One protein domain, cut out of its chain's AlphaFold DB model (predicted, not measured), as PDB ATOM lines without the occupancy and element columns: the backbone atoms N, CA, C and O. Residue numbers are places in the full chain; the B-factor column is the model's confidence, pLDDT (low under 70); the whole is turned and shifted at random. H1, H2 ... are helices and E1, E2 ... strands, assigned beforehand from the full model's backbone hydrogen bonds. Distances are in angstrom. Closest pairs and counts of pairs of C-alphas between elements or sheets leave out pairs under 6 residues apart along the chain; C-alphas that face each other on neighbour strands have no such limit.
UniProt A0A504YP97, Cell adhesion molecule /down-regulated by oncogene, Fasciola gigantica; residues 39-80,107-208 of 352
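Overview. This is residues 39 to 80 and 107 to 208 of the 352 residues of the protein "Cell adhesion molecule /down-regulated by oncogene" of Fasciola gigantica (UniProt A0A504YP97). The printed part is a sandwich: a strongly twisted sheet of four strands, E1 E3 E6 E5, and a smaller sheet of three, E4 E7 E8, packed face to face with their strands at 26 degrees. At one end of the long axis sits the short strand pair E2 and E9 with H4 packed on it, while H3 lies over edge strand E5 of the larger sheet. The 144 printed residues hold four named helices and nine named strands, in the order E1 E2 E3 E4 E5 H1 H2 H3 E6 H4 E7 E8 E9. Both sheets of the sandwich are antiparallel, E2 and E9 are parallel, and the class is mixed. The whole is compact, with a radius of gyration of the C-alphas of 15.0 A and spans of 42 by 34 by 27 A.

Arrangement. Start at edge strand E1, residues 39 to 41: it is antiparallel to E3, residues 59 to 66, with N 40 and O 64 at 2.9 A, within hydrogen-bond range. Next comes E6, residues 166 to 173, antiparallel to E3, with N 61 and O 171 at 2.8 A. Beyond it find the other edge strand E5, residues 116 to 122, antiparallel to E6, with N 118 and O 170 at 2.9 A. In the second sheet, E4, residues 71 to 78, is antiparallel to E7, residues 185 to 193, with N 73 and O 190 at 2.9 A. E7 forms a hairpin with E8, residues 196 to 199, with N 191 and O 198 at 3.0 A. Between the sheets, the closest C-alphas of E3 and E7 are those of Cys 63 and Cys 189, 6.6 A apart. E2, residues 46 to 49, is parallel to E9, residues 204 to 207, with N 47 and O 204 at 2.8 A. For H4, residues 176 to 182, and E9, the closest C-alphas are those of Val 179 and Pro 207, 6.2 A apart. H3, residues 151 to 157, is over E5 at a height of 7.0 A over the sheet, slantwise at 42 degrees on the local plane; their closest C-alphas, of Ala 120 and Ala 154, are 4.8 A apart. H2, residues 139 to 142, only grazes the larger sheet, and H1, residues 124 to 128, is not on it. In H1, H3 and H4 every O i to N i+4 pair is within hydrogen-bond range; H2 is too short for one.

Along the chain. Find C-alpha 39 at (343.749, 355.052, 335.780), where E1 begins, and C-alpha 207 at (369.755, 355.856, 339.232), where E9 ends. E7 is 25.5 A long, E3 23.3 A.

Size, cuts and confidence. The C-alphas of Thr 54 and Phe 195 are farthest apart, 47.9 A. Residues 81 to 106 are cut out, with C-alphas 80 and 107 13.5 A apart; of the links printed whole, no link is long. Confidence is under 70 at residues 52 to 56, 80 and 128 to 138.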
ATOM      1  N   PHE A  39     342.730 355.054 334.738       93.44
ATOM      2  CA  PHE A  39     343.749 355.052 335.780       93.44
ATOM      3  C   PHE A  39     343.274 355.884 336.965       93.44
ATOM      4  O   PHE A  39     342.781 356.998 336.793       93.44
ATOM      5  N   THR A  40     343.424 355.334 338.162       91.00
ATOM      6  CA  THR A  40     343.203 356.044 339.428       91.00
ATOM      7  C   THR A  40     344.524 356.558 339.993       91.00
ATOM      8  O   THR A  40     344.545 357.574 340.682       91.00
ATOM      9  N   SER A  41     345.636 355.895 339.659       91.69
ATOM     10  CA  SER A  41     346.990 356.298 340.036       91.69
ATOM     11  C   SER A  41     347.998 355.765 339.030       91.69
ATOM     12  O   SER A  41     347.924 354.603 338.629       91.69
ATOM     13  N   VAL A  42     348.970 356.594 338.672       91.94
ATOM     14  CA  VAL A  42     350.144 356.201 337.888       91.94
ATOM     15  C   VAL A  42     351.406 356.725 338.578       91.94
ATOM     16  O   VAL A  42     351.318 357.753 339.256       91.94
ATOM     17  N   PRO A  43     352.559 356.053 338.416       91.75
ATOM     18  CA  PRO A  43     353.836 356.545 338.901       91.75
ATOM     19  C   PRO A  43     354.146 357.942 338.351       91.75
ATOM     20  O   PRO A  43     353.675 358.300 337.261       91.75
ATOM     21  N   PRO A  44     354.971 358.729 339.061       89.31
ATOM     22  CA  PRO A  44     355.493 359.969 338.509       89.31
ATOM     23  C   PRO A  44     356.308 359.679 337.242       89.31
ATOM     24  O   PRO A  44     356.892 358.609 337.092       89.31
ATOM     25  N   SER A  45     356.394 360.653 336.331       89.94
ATOM     26  CA  SER A  45     357.138 360.492 335.069       89.94
ATOM     27  C   SER A  45     358.610 360.123 335.275       89.94
ATOM     28  O   SER A  45     359.217 359.496 334.408       89.94
ATOM     29  N   VAL A  46     359.185 360.508 336.416       87.50
ATOM     30  CA  VAL A  46     360.546 360.157 336.811       87.50
ATOM     31  C   VAL A  46     360.547 359.764 338.284       87.50
ATOM     32  O   VAL A  46     360.169 360.566 339.138       87.50
ATOM     33  N   SER A  47     361.021 358.554 338.559       86.81
ATOM     34  CA  SER A  47     361.330 358.052 339.895       86.81
ATOM     35  C   SER A  47     362.836 357.888 340.038       86.81
ATOM     36  O   SER A  47     363.520 357.497 339.092       86.81
ATOM     37  N   TYR A  48     363.365 358.167 341.224       86.44
ATOM     38  CA  TYR A  48     364.799 358.106 341.485       86.44
ATOM     39  C   TYR A  48     365.130 356.930 342.390       86.44
ATOM     40  O   TYR A  48     364.486 356.741 343.416       86.44
ATOM     41  N   PHE A  49     366.147 356.162 342.015       86.00
ATOM     42  CA  PHE A  49     366.690 355.095 342.844       86.00
ATOM     43  C   PHE A  49     367.942 355.583 343.566       86.00
ATOM     44  O   PHE A  49     368.884 356.052 342.920       86.00
ATOM     45  N   VAL A  50     367.955 355.463 344.891       82.19
ATOM     46  CA  VAL A  50     369.069 355.890 345.743       82.19
ATOM     47  C   VAL A  50     369.773 354.651 346.302       82.19
ATOM     48  O   VAL A  50     369.238 353.997 347.194       82.19
ATOM     49  N   PRO A  51     370.966 354.293 345.798       73.19
ATOM     50  CA  PRO A  51     371.764 353.228 346.381       73.19
ATOM     51  C   PRO A  51     372.350 353.727 347.706       73.19
ATOM     52  O   PRO A  51     373.264 354.547 347.721       73.19
ATOM     53  N   SER A  52     371.811 353.248 348.821       66.50
ATOM     54  CA  SER A  52     372.341 353.524 350.157       66.50
ATOM     55  C   SER A  52     373.255 352.386 350.618       66.50
ATOM     56  O   SER A  52     373.030 351.220 350.293       66.50
ATOM     57  N   ALA A  53     374.314 352.734 351.356       59.00
ATOM     58  CA  ALA A  53     375.304 351.786 351.872       59.00
ATOM     59  C   ALA A  53     374.791 350.967 353.071       59.00
ATOM     60  O   ALA A  53     375.330 349.899 353.352       59.00
ATOM     61  N   THR A  54     373.781 351.471 353.785       60.59
ATOM     62  CA  THR A  54     373.212 350.838 354.984       60.59
ATOM     63  C   THR A  54     372.015 349.946 354.668       60.59
ATOM     64  O   THR A  54     371.906 348.877 355.258       60.59
ATOM     65  N   GLU A  55     371.158 350.340 353.723       58.81
ATOM     66  CA  GLU A  55     370.047 349.528 353.211       58.81
ATOM     67  C   GLU A  55     369.520 350.178 351.919       58.81
ATOM     68  O   GLU A  55     369.226 351.373 351.944       58.81
ATOM     69  N   PRO A  56     369.443 349.478 350.772       64.12
ATOM     70  CA  PRO A  56     368.925 350.078 349.548       64.12
ATOM     71  C   PRO A  56     367.425 350.341 349.702       64.12
ATOM     72  O   PRO A  56     366.645 349.392 349.772       64.12
ATOM     73  N   ASP A  57     367.024 351.616 349.720       72.31
ATOM     74  CA  ASP A  57     365.612 351.991 349.730       72.31
ATOM     75  C   ASP A  57     364.974 351.548 348.405       72.31
ATOM     76  O   ASP A  57     365.317 352.061 347.331       72.31
ATOM     77  N   PRO A  58     364.065 350.564 348.437       83.56
ATOM     78  CA  PRO A  58     363.482 350.034 347.224       83.56
ATOM     79  C   PRO A  58     362.494 351.035 346.631       83.56
ATOM     80  O   PRO A  58     361.689 351.639 347.339       83.56
ATOM     81  N   VAL A  59     362.512 351.160 345.309       88.69
ATOM     82  CA  VAL A  59     361.570 352.013 344.579       88.69
ATOM     83  C   VAL A  59     360.377 351.167 344.156       88.69
ATOM     84  O   VAL A  59     360.528 350.224 343.376       88.69
ATOM     85  N   ASP A  60     359.194 351.513 344.658       90.62
ATOM     86  CA  ASP A  60     357.935 350.870 344.293       90.62
ATOM     87  C   ASP A  60     357.198 351.739 343.264       90.62
ATOM     88  O   ASP A  60     356.736 352.825 343.577       90.62
ATOM     89  N   LEU A  61     357.048 351.261 342.030       92.31
ATOM     90  CA  LEU A  61     356.228 351.925 341.012       92.31
ATOM     91  C   LEU A  61     354.843 351.287 341.013       92.31
ATOM     92  O   LEU A  61     354.700 350.127 340.613       92.31
ATOM     93  N   ILE A  62     353.827 352.023 341.465       93.81
ATOM     94  CA  ILE A  62     352.469 351.490 341.618       93.81
ATOM     95  C   ILE A  62     351.522 352.100 340.585       93.81
ATOM     96  O   ILE A  62     351.271 353.304 340.566       93.81
ATOM     97  N   CYS A  63     350.920 351.237 339.771       94.94
ATOM     98  CA  CYS A  63     349.807 351.588 338.899       94.94
ATOM     99  C   CYS A  63     348.502 351.045 339.453       94.94
ATOM    100  O   CYS A  63     348.422 349.877 339.830       94.94
ATOM    101  N   ARG A  64     347.472 351.893 339.465       94.69
ATOM    102  CA  ARG A  64     346.122 351.543 339.903       94.69
ATOM    103  C   ARG A  64     345.103 351.957 338.862       94.69
ATOM    104  O   ARG A  64     345.213 353.022 338.245       94.69
ATOM    105  N   ALA A  65     344.119 351.099 338.660       94.81
ATOM    106  CA  ALA A  65     343.079 351.332 337.686       94.81
ATOM    107  C   ALA A  65     341.728 350.809 338.159       94.81
ATOM    108  O   ALA A  65     341.620 349.910 338.991       94.81
ATOM    109  N   TRP A  66     340.692 351.379 337.564       93.50
ATOM    110  CA  TRP A  66     339.307 350.982 337.735       93.50
ATOM    111  C   TRP A  66     338.722 350.656 336.354       93.50
ATOM    112  O   TRP A  66     339.041 351.373 335.397       93.50
ATOM    113  N   PRO A  67     337.870 349.628 336.198       92.50
ATOM    114  CA  PRO A  67     337.232 348.779 337.223       92.50
ATOM    115  C   PRO A  67     338.135 347.660 337.790       92.50
ATOM    116  O   PRO A  67     339.163 347.353 337.188       92.50
ATOM    117  N   PRO A  68     337.764 347.006 338.912       89.69
ATOM    118  CA  PRO A  68     338.607 345.996 339.576       89.69
ATOM    119  C   PRO A  68     338.780 344.699 338.772       89.69
ATOM    120  O   PRO A  68     339.699 343.926 339.023       89.69
ATOM    121  N   ASN A  69     337.918 344.454 337.783       87.94
ATOM    122  CA  ASN A  69     338.030 343.337 336.845       87.94
ATOM    123  C   ASN A  69     338.849 343.680 335.586       87.94
ATOM    124  O   ASN A  69     338.919 342.868 334.659       87.94
ATOM    125  N   ALA A  70     339.427 344.882 335.505       91.44
ATOM    126  CA  ALA A  70     340.273 345.257 334.385       91.44
ATOM    127  C   ALA A  70     341.599 344.486 334.411       91.44
ATOM    128  O   ALA A  70     342.179 344.208 335.460       91.44
ATOM    129  N   LYS A  71     342.113 344.167 333.224       93.62
ATOM    130  CA  LYS A  71     343.440 343.578 333.058       93.62
ATOM    131  C   LYS A  71     344.480 344.688 333.106       93.62
ATOM    132  O   LYS A  71     344.453 345.569 332.249       93.62
ATOM    133  N   LEU A  72     345.370 344.645 334.090       94.12
ATOM    134  CA  LEU A  72     346.403 345.653 334.307       94.12
ATOM    135  C   LEU A  72     347.792 345.057 334.055       94.12
ATOM    136  O   LEU A  72     348.104 343.988 334.574       94.12
ATOM    137  N   TYR A  73     348.609 345.754 333.269       93.75
ATOM    138  CA  TYR A  73     349.949 345.316 332.876       93.75
ATOM    139  C   TYR A  73     350.958 346.457 332.957       93.75
ATOM    140  O   TYR A  73     350.625 347.609 332.670       93.75
ATOM    141  N   LEU A  74     352.205 346.103 333.264       93.81
ATOM    142  CA  LEU A  74     353.370 346.961 333.081       93.81
ATOM    143  C   LEU A  74     354.102 346.568 331.801       93.81
ATOM    144  O   LEU A  74     354.464 345.405 331.611       93.81
ATOM    145  N   LEU A  75     354.316 347.546 330.930       94.00
ATOM    146  CA  LEU A  75     354.959 347.377 329.632       94.00
ATOM    147  C   LEU A  75     356.175 348.289 329.527       94.00
ATOM    148  O   LEU A  75     356.240 349.328 330.179       94.00
ATOM    149  N   ALA A  76     357.114 347.914 328.672       92.50
ATOM    150  CA  ALA A  76     358.304 348.678 328.352       92.50
ATOM    151  C   ALA A  76     358.340 349.002 326.854       92.50
ATOM    152  O   ALA A  76     357.950 348.191 326.018       92.50
ATOM    153  N   THR A  77     358.853 350.174 326.498       91.25
ATOM    154  CA  THR A  77     359.371 350.446 325.153       91.25
ATOM    155  C   THR A  77     360.866 350.707 325.259       91.25
ATOM    156  O   THR A  77     361.317 351.431 326.148       91.25
ATOM    157  N   GLN A  78     361.659 350.078 324.395       82.44
ATOM    158  CA  GLN A  78     363.110 350.242 324.419       82.44
ATOM    159  C   GLN A  78     363.475 351.625 323.876       82.44
ATOM    160  O   GLN A  78     362.980 352.031 322.820       82.44
ATOM    161  N   LEU A  79     364.333 352.361 324.585       73.94
ATOM    162  CA  LEU A  79     364.913 353.566 324.008       73.94
ATOM    163  C   LEU A  79     365.961 353.160 322.965       73.94
ATOM    164  O   LEU A  79     366.759 352.257 323.227       73.94
ATOM    165  N   PRO A  80     366.006 353.822 321.795       63.09
ATOM    166  CA  PRO A  80     367.178 353.717 320.943       63.09
ATOM    167  C   PRO A  80     368.388 354.158 321.771       63.09
ATOM    168  O   PRO A  80     368.354 355.224 322.393       63.09
ATOM    169  N   LEU A 107     355.636 347.937 322.153       86.94
ATOM    170  CA  LEU A 107     355.381 347.665 323.559       86.94
ATOM    171  C   LEU A 107     355.755 346.211 323.838       86.94
ATOM    172  O   LEU A 107     355.201 345.292 323.234       86.94
ATOM    173  N   LEU A 108     356.695 346.023 324.751       90.50
ATOM    174  CA  LEU A 108     357.221 344.738 325.181       90.50
ATOM    175  C   LEU A 108     356.845 344.514 326.645       90.50
ATOM    176  O   LEU A 108     356.691 345.462 327.417       90.50
ATOM    177  N   SER A 109     356.708 343.256 327.047       89.50
ATOM    178  CA  SER A 109     356.641 342.922 328.469       89.50
ATOM    179  C   SER A 109     357.985 343.226 329.130       89.50
ATOM    180  O   SER A 109     359.036 343.070 328.505       89.50
ATOM    181  N   ILE A 110     357.960 343.624 330.400       88.25
ATOM    182  CA  ILE A 110     359.191 343.741 331.191       88.25
ATOM    183  C   ILE A 110     359.861 342.352 331.248       88.25
ATOM    184  O   ILE A 110     359.161 341.371 331.529       88.25
ATOM    185  N   PRO A 111     361.176 342.243 330.970       84.69
ATOM    186  CA  PRO A 111     361.892 340.973 331.008       84.69
ATOM    187  C   PRO A 111     361.690 340.217 332.331       84.69
ATOM    188  O   PRO A 111     361.728 340.833 333.399       84.69
ATOM    189  N   PRO A 112     361.492 338.887 332.294       79.12
ATOM    190  CA  PRO A 112     361.364 338.101 333.514       79.12
ATOM    191  C   PRO A 112     362.657 338.187 334.335       79.12
ATOM    192  O   PRO A 112     363.753 338.075 333.791       79.12
ATOM    193  N   GLY A 113     362.521 338.396 335.645       79.94
ATOM    194  CA  GLY A 113     363.649 338.584 336.563       79.94
ATOM    195  C   GLY A 113     364.113 340.036 336.718       79.94
ATOM    196  O   GLY A 113     364.857 340.312 337.654       79.94
ATOM    197  N   LEU A 114     363.646 340.964 335.873       83.56
ATOM    198  CA  LEU A 114     363.901 342.393 336.047       83.56
ATOM    199  C   LEU A 114     362.872 342.999 337.007       83.56
ATOM    200  O   LEU A 114     361.713 343.193 336.627       83.56
ATOM    201  N   ALA A 115     363.320 343.335 338.222       86.44
ATOM    202  CA  ALA A 115     362.479 343.825 339.316       86.44
ATOM    203  C   ALA A 115     361.347 342.846 339.722       86.44
ATOM    204  O   ALA A 115     361.072 341.840 339.066       86.44
ATOM    205  N   SER A 116     360.688 343.098 340.858       90.75
ATOM    206  CA  SER A 116     359.595 342.237 341.337       90.75
ATOM    207  C   SER A 116     358.237 342.843 341.010       90.75
ATOM    208  O   SER A 116     357.904 343.918 341.507       90.75
ATOM    209  N   GLN A 117     357.445 342.150 340.192       92.69
ATOM    210  CA  GLN A 117     356.062 342.533 339.908       92.69
ATOM    211  C   GLN A 117     355.100 341.834 340.858       92.69
ATOM    212  O   GLN A 117     355.177 340.620 341.040       92.69
ATOM    213  N   ARG A 118     354.182 342.602 341.446       94.31
ATOM    214  CA  ARG A 118     353.133 342.094 342.329       94.31
ATOM    215  C   ARG A 118     351.781 342.713 341.984       94.31
ATOM    216  O   ARG A 118     351.727 343.845 341.510       94.31
ATOM    217  N   TYR A 119     350.700 341.994 342.261       94.88
ATOM    218  CA  TYR A 119     349.324 342.359 341.925       94.88
ATOM    219  C   TYR A 119     348.407 342.286 343.155       94.88
ATOM    220  O   TYR A 119     348.665 341.538 344.103       94.88
ATOM    221  N   ALA A 120     347.332 343.073 343.145       94.25
ATOM    222  CA  ALA A 120     346.243 342.980 344.116       94.25
ATOM    223  C   ALA A 120     344.956 343.621 343.586       94.25
ATOM    224  O   ALA A 120     344.991 344.480 342.701       94.25
ATOM    225  N   VAL A 121     343.831 343.237 344.190       93.50
ATOM    226  CA  VAL A 121     342.567 343.974 344.108       93.50
ATOM    227  C   VAL A 121     342.390 344.738 345.421       93.50
ATOM    228  O   VAL A 121     342.232 344.140 346.485       93.50
ATOM    229  N   LEU A 122     342.471 346.063 345.344       91.38
ATOM    230  CA  LEU A 122     342.437 346.979 346.477       91.38
ATOM    231  C   LEU A 122     341.006 347.396 346.797       91.38
ATOM    232  O   LEU A 122     340.234 347.773 345.918       91.38
ATOM    233  N   THR A 123     340.680 347.389 348.081       90.31
ATOM    234  CA  THR A 123     339.381 347.847 348.585       90.31
ATOM    235  C   THR A 123     339.312 349.339 348.783       90.31
ATOM    236  O   THR A 123     340.300 349.970 349.156       90.31
ATOM    237  N   ALA A 124     338.097 349.880 348.712       84.19
ATOM    238  CA  ALA A 124     337.830 351.248 349.145       84.19
ATOM    239  C   ALA A 124     338.332 351.544 350.576       84.19
ATOM    240  O   ALA A 124     338.789 352.652 350.831       84.19
ATOM    241  N   THR A 125     338.304 350.569 351.496       82.62
ATOM    242  CA  THR A 125     338.800 350.740 352.875       82.62
ATOM    243  C   THR A 125     340.325 350.772 352.966       82.62
ATOM    244  O   THR A 125     340.872 351.584 353.703       82.62
ATOM    245  N   GLN A 126     341.034 349.940 352.197       84.62
ATOM    246  CA  GLN A 126     342.500 350.002 352.091       84.62
ATOM    247  C   GLN A 126     342.964 351.307 351.436       84.62
ATOM    248  O   GLN A 126     344.016 351.837 351.780       84.62
ATOM    249  N   LEU A 127     342.162 351.836 350.511       79.38
ATOM    250  CA  LEU A 127     342.422 353.102 349.836       79.38
ATOM    251  C   LEU A 127     342.132 354.318 350.732       79.38
ATOM    252  O   LEU A 127     342.809 355.332 350.591       79.38
ATOM    253  N   SER A 128     341.170 354.228 351.658       69.50
ATOM    254  CA  SER A 128     340.792 355.320 352.567       69.50
ATOM    255  C   SER A 128     341.555 355.327 353.894       69.50
ATOM    256  O   SER A 128     341.832 356.402 354.419       69.50
ATOM    257  N   ALA A 129     341.989 354.169 354.408       57.81
ATOM    258  CA  ALA A 129     342.815 354.080 355.621       57.81
ATOM    259  C   ALA A 129     344.168 354.814 355.496       57.81
ATOM    260  O   ALA A 129     344.800 355.125 356.502       57.81
ATOM    261  N   ALA A 130     344.593 355.123 354.269       53.38
ATOM    262  CA  ALA A 130     345.811 355.866 353.970       53.38
ATOM    263  C   ALA A 130     345.568 357.336 353.552       53.38
ATOM    264  O   ALA A 130     346.508 358.031 353.169       53.38
ATOM    265  N   GLN A 131     344.322 357.820 353.630       52.03
ATOM    266  CA  GLN A 131     343.908 359.184 353.282       52.03
ATOM    267  C   GLN A 131     343.566 359.995 354.541       52.03
ATOM    268  O   GLN A 131     342.402 360.305 354.780       52.03
ATOM    269  N   SER A 132     344.553 360.369 355.365       46.81
ATOM    270  CA  SER A 132     344.253 361.288 356.477       46.81
ATOM    271  C   SER A 132     344.141 362.762 356.056       46.81
ATOM    272  O   SER A 132     343.608 363.540 356.831       46.81
ATOM    273  N   GLU A 133     344.576 363.183 354.860       46.53
ATOM    274  CA  GLU A 133     344.575 364.615 354.484       46.53
ATOM    275  C   GLU A 133     344.615 364.867 352.958       46.53
ATOM    276  O   GLU A 133     345.614 365.373 352.470       46.53
ATOM    277  N   ASN A 134     343.597 364.516 352.152       50.66
ATOM    278  CA  ASN A 134     343.544 364.865 350.701       50.66
ATOM    279  C   ASN A 134     344.833 364.572 349.878       50.66
ATOM    280  O   ASN A 134     345.033 365.101 348.783       50.66
ATOM    281  N   ARG A 135     345.720 363.727 350.406       54.34
ATOM    282  CA  ARG A 135     347.061 363.459 349.901       54.34
ATOM    283  C   ARG A 135     347.021 362.090 349.230       54.34
ATOM    284  O   ARG A 135     346.339 361.198 349.741       54.34
ATOM    285  N   PRO A 136     347.700 361.903 348.086       60.03
ATOM    286  CA  PRO A 136     347.794 360.588 347.471       60.03
ATOM    287  C   PRO A 136     348.316 359.570 348.492       60.03
ATOM    288  O   PRO A 136     349.240 359.864 349.251       60.03
ATOM    289  N   VAL A 137     347.685 358.393 348.508       65.31
ATOM    290  CA  VAL A 137     348.049 357.263 349.371       65.31
ATOM    291  C   VAL A 137     349.554 356.994 349.237       65.31
ATOM    292  O   VAL A 137     350.006 356.753 348.114       65.31
ATOM    293  N   PRO A 138     350.339 357.034 350.330       67.00
ATOM    294  CA  PRO A 138     351.768 356.771 350.254       67.00
ATOM    295  C   PRO A 138     352.019 355.335 349.788       67.00
ATOM    296  O   PRO A 138     351.451 354.388 350.337       67.00
ATOM    297  N   GLU A 139     352.896 355.171 348.795       71.06
ATOM    298  CA  GLU A 139     353.224 353.877 348.171       71.06
ATOM    299  C   GLU A 139     353.683 352.838 349.210       71.06
ATOM    300  O   GLU A 139     353.339 351.657 349.115       71.06
ATOM    301  N   SER A 140     354.348 353.295 350.278       72.75
ATOM    302  CA  SER A 140     354.791 352.478 351.413       72.75
ATOM    303  C   SER A 140     353.655 351.765 352.156       72.75
ATOM    304  O   SER A 140     353.848 350.648 352.629       72.75
ATOM    305  N   SER A 141     352.457 352.356 352.227       78.44
ATOM    306  CA  SER A 141     351.287 351.728 352.864       78.44
ATOM    307  C   SER A 141     350.632 350.644 352.002       78.44
ATOM    308  O   SER A 141     349.963 349.758 352.530       78.44
ATOM    309  N   LEU A 142     350.844 350.680 350.681       83.38
ATOM    310  CA  LEU A 142     350.273 349.718 349.730       83.38
ATOM    311  C   LEU A 142     351.187 348.514 349.491       83.38
ATOM    312  O   LEU A 142     350.712 347.437 349.128       83.38
ATOM    313  N   ARG A 143     352.491 348.671 349.739       84.12
ATOM    314  CA  ARG A 143     353.495 347.602 349.676       84.12
ATOM    315  C   ARG A 143     353.066 346.275 350.337       84.12
ATOM    316  O   ARG A 143     353.209 345.255 349.663       84.12
ATOM    317  N   PRO A 144     352.547 346.234 351.583       85.56
ATOM    318  CA  PRO A 144     352.170 344.970 352.225       85.56
ATOM    319  C   PRO A 144     350.887 344.345 351.657       85.56
ATOM    320  O   PRO A 144     350.605 343.188 351.941       85.56
ATOM    321  N   VAL A 145     350.105 345.091 350.871       87.81
ATOM    322  CA  VAL A 145     348.820 344.635 350.316       87.81
ATOM    323  C   VAL A 145     348.989 344.078 348.899       87.81
ATOM    324  O   VAL A 145     348.310 343.132 348.509       87.81
ATOM    325  N   ILE A 146     349.916 344.636 348.114       89.94
ATOM    326  CA  ILE A 146     350.177 344.215 346.732       89.94
ATOM    327  C   ILE A 146     351.236 343.101 346.718       89.94
ATOM    328  O   ILE A 146     352.440 343.379 346.623       89.94
ATOM    329  N   ILE A 147     350.775 341.847 346.825       92.62
ATOM    330  CA  ILE A 147     351.623 340.668 347.102       92.62
ATOM    331  C   ILE A 147     351.515 339.507 346.094       92.62
ATOM    332  O   ILE A 147     352.401 338.651 346.072       92.62
ATOM    333  N   HIS A 148     350.487 339.456 345.244       93.00
ATOM    334  CA  HIS A 148     350.273 338.306 344.351       93.00
ATOM    335  C   HIS A 148     351.238 338.328 343.168       93.00
ATOM    336  O   HIS A 148     351.509 339.390 342.621       93.00
ATOM    337  N   GLU A 149     351.733 337.172 342.729       90.44
ATOM    338  CA  GLU A 149     352.632 337.085 341.563       90.44
ATOM    339  C   GLU A 149     351.907 337.298 340.246       90.44
ATOM    340  O   GLU A 149     352.465 337.860 339.304       90.44
ATOM    341  N   THR A 150     350.644 336.887 340.193       90.69
ATOM    342  CA  THR A 150     349.819 337.030 339.006       90.69
ATOM    343  C   THR A 150     348.545 337.795 339.318       90.69
ATOM    344  O   THR A 150     347.980 337.726 340.412       90.69
ATOM    345  N   LEU A 151     348.053 338.510 338.308       89.19
ATOM    346  CA  LEU A 151     346.753 339.163 338.382       89.19
ATOM    347  C   LEU A 151     345.611 338.150 338.576       89.19
ATOM    348  O   LEU A 151     344.605 338.465 339.203       89.19
ATOM    349  N   VAL A 152     345.761 336.935 338.046       90.94
ATOM    350  CA  VAL A 152     344.745 335.884 338.173       90.94
ATOM    351  C   VAL A 152     344.583 335.477 339.633       90.94
ATOM    352  O   VAL A 152     343.451 335.372 340.100       90.94
ATOM    353  N   ASP A 153     345.688 335.321 340.364       91.31
ATOM    354  CA  ASP A 153     345.652 334.971 341.785       91.31
ATOM    355  C   ASP A 153     345.023 336.092 342.618       91.31
ATOM    356  O   ASP A 153     344.149 335.824 343.438       91.31
ATOM    357  N   ALA A 154     345.371 337.351 342.326       89.44
ATOM    358  CA  ALA A 154     344.771 338.516 342.978       89.44
ATOM    359  C   ALA A 154     343.245 338.592 342.779       89.44
ATOM    360  O   ALA A 154     342.501 338.891 343.711       89.44
ATOM    361  N   ILE A 155     342.758 338.310 341.565       88.94
ATOM    362  CA  ILE A 155     341.316 338.283 341.272       88.94
ATOM    363  C   ILE A 155     340.654 337.064 341.924       88.94
ATOM    364  O   ILE A 155     339.521 337.154 342.393       88.94
ATOM    365  N   ARG A 156     341.342 335.918 341.976       88.81
ATOM    366  CA  ARG A 156     340.816 334.690 342.582       88.81
ATOM    367  C   ARG A 156     340.646 334.813 344.092       88.81
ATOM    368  O   ARG A 156     339.685 334.260 344.619       88.81
ATOM    369  N   GLU A 157     341.545 335.519 344.773       87.00
ATOM    370  CA  GLU A 157     341.403 335.821 346.201       87.00
ATOM    371  C   GLU A 157     340.175 336.710 346.461       87.00
ATOM    372  O   GLU A 157     339.503 336.579 347.486       87.00
ATOM    373  N   ARG A 158     339.822 337.569 345.495       84.00
ATOM    374  CA  ARG A 158     338.706 338.512 345.608       84.00
ATOM    375  C   ARG A 158     337.765 338.486 344.389       84.00
ATOM    376  O   ARG A 158     337.671 339.470 343.654       84.00
ATOM    377  N   PRO A 159     336.997 337.398 344.189       78.56
ATOM    378  CA  PRO A 159     336.200 337.200 342.976       78.56
ATOM    379  C   PRO A 159     334.970 338.121 342.894       78.56
ATOM    380  O   PRO A 159     334.465 338.377 341.804       78.56
ATOM    381  N   ALA A 160     334.498 338.636 344.034       81.19
ATOM    382  CA  ALA A 160     333.366 339.557 344.144       81.19
ATOM    383  C   ALA A 160     333.836 340.966 344.550       81.19
ATOM    384  O   ALA A 160     333.441 341.493 345.591       81.19
ATOM    385  N   ALA A 161     334.733 341.551 343.754       84.38
ATOM    386  CA  ALA A 161     335.210 342.914 343.977       84.38
ATOM    387  C   ALA A 161     334.048 343.923 343.924       84.38
ATOM    388  O   ALA A 161     333.188 343.855 343.039       84.38
ATOM    389  N   ALA A 162     334.015 344.853 344.876       87.81
ATOM    390  CA  ALA A 162     332.974 345.869 344.941       87.81
ATOM    391  C   ALA A 162     333.122 346.878 343.784       87.81
ATOM    392  O   ALA A 162     334.223 347.073 343.271       87.81
ATOM    393  N   PRO A 163     332.055 347.600 343.393       86.31
ATOM    394  CA  PRO A 163     332.131 348.598 342.324       86.31
ATOM    395  C   PRO A 163     333.130 349.732 342.580       86.31
ATOM    396  O   PRO A 163     333.506 350.419 341.639       86.31
ATOM    397  N   SER A 164     333.539 349.954 343.829       88.31
ATOM    398  CA  SER A 164     334.539 350.949 344.233       88.31
ATOM    399  C   SER A 164     335.959 350.389 344.366       88.31
ATOM    400  O   SER A 164     336.868 351.152 344.678       88.31
ATOM    401  N   ASP A 165     336.149 349.079 344.198       91.31
ATOM    402  CA  ASP A 165     337.463 348.447 344.318       91.31
ATOM    403  C   ASP A 165     338.327 348.771 343.085       91.31
ATOM    404  O   ASP A 165     337.825 349.060 341.996       91.31
ATOM    405  N   GLU A 166     339.644 348.711 343.246       93.56
ATOM    406  CA  GLU A 166     340.624 349.006 342.197       93.56
ATOM    407  C   GLU A 166     341.530 347.796 341.958       93.56
ATOM    408  O   GLU A 166     341.794 347.014 342.866       93.56
ATOM    409  N   VAL A 167     342.059 347.652 340.747       94.38
ATOM    410  CA  VAL A 167     343.148 346.709 340.463       94.38
ATOM    411  C   VAL A 167     344.480 347.447 340.515       94.38
ATOM    412  O   VAL A 167     344.588 348.575 340.026       94.38
ATOM    413  N   ALA A 168     345.498 346.817 341.096       94.88
ATOM    414  CA  ALA A 168     346.825 347.395 341.239       94.88
ATOM    415  C   ALA A 168     347.930 346.449 340.766       94.88
ATOM    416  O   ALA A 168     347.858 345.233 340.958       94.88
ATOM    417  N   VAL A 169     348.976 347.037 340.188       95.06
ATOM    418  CA  VAL A 169     350.255 346.386 339.894       95.06
ATOM    419  C   VAL A 169     351.382 347.224 340.488       95.06
ATOM    420  O   VAL A 169     351.375 348.451 340.377       95.06
ATOM    421  N   ARG A 170     352.345 346.563 341.127       94.12
ATOM    422  CA  ARG A 170     353.527 347.173 341.740       94.12
ATOM    423  C   ARG A 170     354.788 346.572 341.140       94.12
ATOM    424  O   ARG A 170     354.936 345.354 341.171       94.12
ATOM    425  N   LEU A 171     355.697 347.413 340.653       93.12
ATOM    426  CA  LEU A 171     357.066 347.036 340.292       93.12
ATOM    427  C   LEU A 171     358.013 347.484 341.403       93.12
ATOM    428  O   LEU A 171     358.135 348.677 341.646       93.12
ATOM    429  N   THR A 172     358.672 346.545 342.070       92.00
ATOM    430  CA  THR A 172     359.659 346.829 343.119       92.00
ATOM    431  C   THR A 172     361.065 346.704 342.560       92.00
ATOM    432  O   THR A 172     361.459 345.609 342.150       92.00
ATOM    433  N   VAL A 173     361.829 347.793 342.579       90.94
ATOM    434  CA  VAL A 173     363.228 347.827 342.145       90.94
ATOM    435  C   VAL A 173     364.129 347.954 343.369       90.94
ATOM    436  O   VAL A 173     364.036 348.936 344.103       90.94
ATOM    437  N   THR A 174     364.988 346.961 343.603       87.62
ATOM    438  CA  THR A 174     365.847 346.899 344.804       87.62
ATOM    439  C   THR A 174     367.328 347.090 344.496       87.62
ATOM    440  O   THR A 174     368.099 347.435 345.385       87.62
ATOM    441  N   ASN A 175     367.741 346.855 343.249       87.25
ATOM    442  CA  ASN A 175     369.147 346.730 342.884       87.25
ATOM    443  C   ASN A 175     369.520 347.718 341.778       87.25
ATOM    444  O   ASN A 175     368.762 347.929 340.832       87.25
ATOM    445  N   LEU A 176     370.744 348.250 341.833       85.38
ATOM    446  CA  LEU A 176     371.238 349.179 340.812       85.38
ATOM    447  C   LEU A 176     371.327 348.528 339.419       85.38
ATOM    448  O   LEU A 176     371.112 349.208 338.422       85.38
ATOM    449  N   ALA A 177     371.615 347.225 339.340       86.88
ATOM    450  CA  ALA A 177     371.667 346.493 338.072       86.88
ATOM    451  C   ALA A 177     370.322 346.534 337.328       86.88
ATOM    452  O   ALA A 177     370.288 346.824 336.133       86.88
ATOM    453  N   ASP A 178     369.221 346.339 338.057       89.44
ATOM    454  CA  ASP A 178     367.868 346.409 337.505       89.44
ATOM    455  C   ASP A 178     367.566 347.827 337.018       89.44
ATOM    456  O   ASP A 178     367.094 348.027 335.902       89.44
ATOM    457  N   VAL A 179     367.919 348.836 337.820       88.81
ATOM    458  CA  VAL A 179     367.736 350.248 337.455       88.81
ATOM    459  C   VAL A 179     368.497 350.598 336.184       88.81
ATOM    460  O   VAL A 179     367.950 351.287 335.333       88.81
ATOM    461  N   ARG A 180     369.729 350.110 336.013       87.38
ATOM    462  CA  ARG A 180     370.523 350.351 334.797       87.38
ATOM    463  C   ARG A 180     369.889 349.748 333.550       87.38
ATOM    464  O   ARG A 180     369.993 350.330 332.477       87.38
ATOM    465  N   GLN A 181     369.218 348.607 333.676       88.62
ATOM    466  CA  GLN A 181     368.456 348.037 332.565       88.62
ATOM    467  C   GLN A 181     367.169 348.829 332.306       88.62
ATOM    468  O   GLN A 181     366.841 349.105 331.152       88.62
ATOM    469  N   LEU A 182     366.469 349.241 333.366       89.62
ATOM    470  CA  LEU A 182     365.253 350.055 333.282       89.62
ATOM    471  C   LEU A 182     365.518 351.481 332.769       89.62
ATOM    472  O   LEU A 182     364.641 352.055 332.135       89.62
ATOM    473  N   GLU A 183     366.717 352.032 332.973       87.06
ATOM    474  CA  GLU A 183     367.168 353.330 332.441       87.06
ATOM    475  C   GLU A 183     367.095 353.363 330.901       87.06
ATOM    476  O   GLU A 183     366.812 354.399 330.300       87.06
ATOM    477  N   LEU A 184     367.273 352.205 330.255       87.31
ATOM    478  CA  LEU A 184     367.175 352.029 328.802       87.31
ATOM    479  C   LEU A 184     365.740 351.753 328.323       87.31
ATOM    480  O   LEU A 184     365.516 351.471 327.141       87.31
ATOM    481  N   MET A 185     364.757 351.825 329.224       89.94
ATOM    482  CA  MET A 185     363.352 351.542 328.952       89.94
ATOM    483  C   MET A 185     362.448 352.720 329.338       89.94
ATOM    484  O   MET A 185     362.686 353.481 330.276       89.94
ATOM    485  N   ARG A 186     361.360 352.867 328.587       91.75
ATOM    486  CA  ARG A 186     360.190 353.676 328.939       91.75
ATOM    487  C   ARG A 186     359.124 352.745 329.464       91.75
ATOM    488  O   ARG A 186     358.650 351.897 328.711       91.75
ATOM    489  N   LEU A 187     358.748 352.898 330.725       93.94
ATOM    490  CA  LEU A 187     357.714 352.077 331.333       93.94
ATOM    491  C   LEU A 187     356.339 352.704 331.114       93.94
ATOM    492  O   LEU A 187     356.186 353.924 331.108       93.94
ATOM    493  N   HIS A 188     355.337 351.856 330.929       95.19
ATOM    494  CA  HIS A 188     353.947 352.237 330.734       95.19
ATOM    495  C   HIS A 188     353.038 351.305 331.518       95.19
ATOM    496  O   HIS A 188     353.314 350.113 331.656       95.19
ATOM    497  N   CYS A 189     351.897 351.829 331.939       96.06
ATOM    498  CA  CYS A 189     350.800 351.023 332.440       96.06
ATOM    499  C   CYS A 189     349.743 350.882 331.360       96.06
ATOM    500  O   CYS A 189     349.342 351.863 330.736       96.06
ATOM    501  N   LEU A 190     349.305 349.649 331.130       95.62
ATOM    502  CA  LEU A 190     348.213 349.318 330.228       95.62
ATOM    503  C   LEU A 190     347.071 348.753 331.058       95.62
ATOM    504  O   LEU A 190     347.230 347.720 331.705       95.62
ATOM    505  N   VAL A 191     345.912 349.396 330.986       95.44
ATOM    506  CA  VAL A 191     344.663 348.849 331.514       95.44
ATOM    507  C   VAL A 191     343.751 348.461 330.356       95.44
ATOM    508  O   VAL A 191     343.600 349.211 329.390       95.44
ATOM    509  N   ALA A 192     343.147 347.279 330.431       93.81
ATOM    510  CA  ALA A 192     342.279 346.741 329.395       93.81
ATOM    511  C   ALA A 192     340.999 346.138 329.984       93.81
ATOM    512  O   ALA A 192     341.039 345.342 330.920       93.81
ATOM    513  N   THR A 193     339.859 346.465 329.386       91.81
ATOM    514  CA  THR A 193     338.564 345.815 329.636       91.81
ATOM    515  C   THR A 193     338.046 345.206 328.335       91.81
ATOM    516  O   THR A 193     338.670 345.334 327.281       91.81
ATOM    517  N   ALA A 194     336.887 344.548 328.386       89.00
ATOM    518  CA  ALA A 194     336.202 344.081 327.180       89.00
ATOM    519  C   ALA A 194     335.802 345.230 326.229       89.00
ATOM    520  O   ALA A 194     335.581 344.989 325.047       89.00
ATOM    521  N   PHE A 195     335.727 346.467 326.734       87.81
ATOM    522  CA  PHE A 195     335.220 347.631 326.000       87.81
ATOM    523  C   PHE A 195     336.318 348.560 325.475       87.81
ATOM    524  O   PHE A 195     336.042 349.419 324.645       87.81
ATOM    525  N   GLY A 196     337.559 348.421 325.943       88.75
ATOM    526  CA  GLY A 196     338.640 349.296 325.506       88.75
ATOM    527  C   GLY A 196     339.945 349.087 326.256       88.75
ATOM    528  O   GLY A 196     340.045 348.271 327.175       88.75
ATOM    529  N   ARG A 197     340.968 349.835 325.841       92.88
ATOM    530  CA  ARG A 197     342.299 349.827 326.451       92.88
ATOM    531  C   ARG A 197     342.801 351.253 326.605       92.88
ATOM    532  O   ARG A 197     342.542 352.083 325.739       92.88
ATOM    533  N   LEU A 198     343.540 351.508 327.674       94.19
ATOM    534  CA  LEU A 198     344.160 352.796 327.948       94.19
ATOM    535  C   LEU A 198     345.623 352.577 328.337       94.19
ATOM    536  O   LEU A 198     345.928 351.714 329.159       94.19
ATOM    537  N   LEU A 199     346.512 353.359 327.732       95.19
ATOM    538  CA  LEU A 199     347.946 353.348 328.002       95.19
ATOM    539  C   LEU A 199     348.324 354.639 328.734       95.19
ATOM    540  O   LEU A 199     347.887 355.718 328.337       95.19
ATOM    541  N   SER A 200     349.118 354.539 329.797       95.38
ATOM    542  CA  SER A 200     349.607 355.707 330.528       95.38
ATOM    543  C   SER A 200     350.681 356.466 329.743       95.38
ATOM    544  O   SER A 200     351.355 355.914 328.861       95.38
ATOM    545  N   SER A 201     350.920 357.720 330.136       93.50
ATOM    546  CA  SER A 201     352.168 358.410 329.798       93.50
ATOM    547  C   SER A 201     353.379 357.584 330.254       93.50
ATOM    548  O   SER A 201     353.270 356.864 331.257       93.50
ATOM    549  N   PRO A 202     354.519 357.667 329.544       94.00
ATOM    550  CA  PRO A 202     355.729 356.966 329.948       94.00
ATOM    551  C   PRO A 202     356.238 357.474 331.298       94.00
ATOM    552  O   PRO A 202     356.144 358.667 331.602       94.00
ATOM    553  N   PHE A 203     356.827 356.570 332.068       93.50
ATOM    554  CA  PHE A 203     357.597 356.881 333.264       93.50
ATOM    555  C   PHE A 203     358.920 356.117 333.271       93.50
ATOM    556  O   PHE A 203     359.093 355.117 332.568       93.50
ATOM    557  N   HIS A 204     359.873 356.619 334.050       90.31
ATOM    558  CA  HIS A 204     361.245 356.131 334.063       90.31
ATOM    559  C   HIS A 204     361.791 356.022 335.475       90.31
ATOM    560  O   HIS A 204     361.449 356.825 336.342       90.31
ATOM    561  N   VAL A 205     362.703 355.072 335.670       89.56
ATOM    562  CA  VAL A 205     363.521 354.987 336.880       89.56
ATOM    563  C   VAL A 205     364.925 355.445 336.540       89.56
ATOM    564  O   VAL A 205     365.528 354.963 335.584       89.56
ATOM    565  N   ILE A 206     365.434 356.382 337.325       87.38
ATOM    566  CA  ILE A 206     366.744 356.979 337.135       87.38
ATOM    567  C   ILE A 206     367.623 356.637 338.341       87.38
ATOM    568  O   ILE A 206     367.223 356.914 339.477       87.38
ATOM    569  N   PRO A 207     368.826 356.074 338.137       87.25
ATOM    570  CA  PRO A 207     369.755 355.856 339.232       87.25
ATOM    571  C   PRO A 207     370.313 357.196 339.700       87.25
ATOM    572  O   PRO A 207     370.681 358.047 338.895       87.25
ATOM    573  N   THR A 208     370.428 357.367 341.007       87.94
ATOM    574  CA  THR A 208     371.155 358.489 341.595       87.94
ATOM    575  C   THR A 208     372.455 357.982 342.190       87.94
ATOM    576  O   THR A 208     372.529 356.884 342.728       87.94
TER     577      THR A 208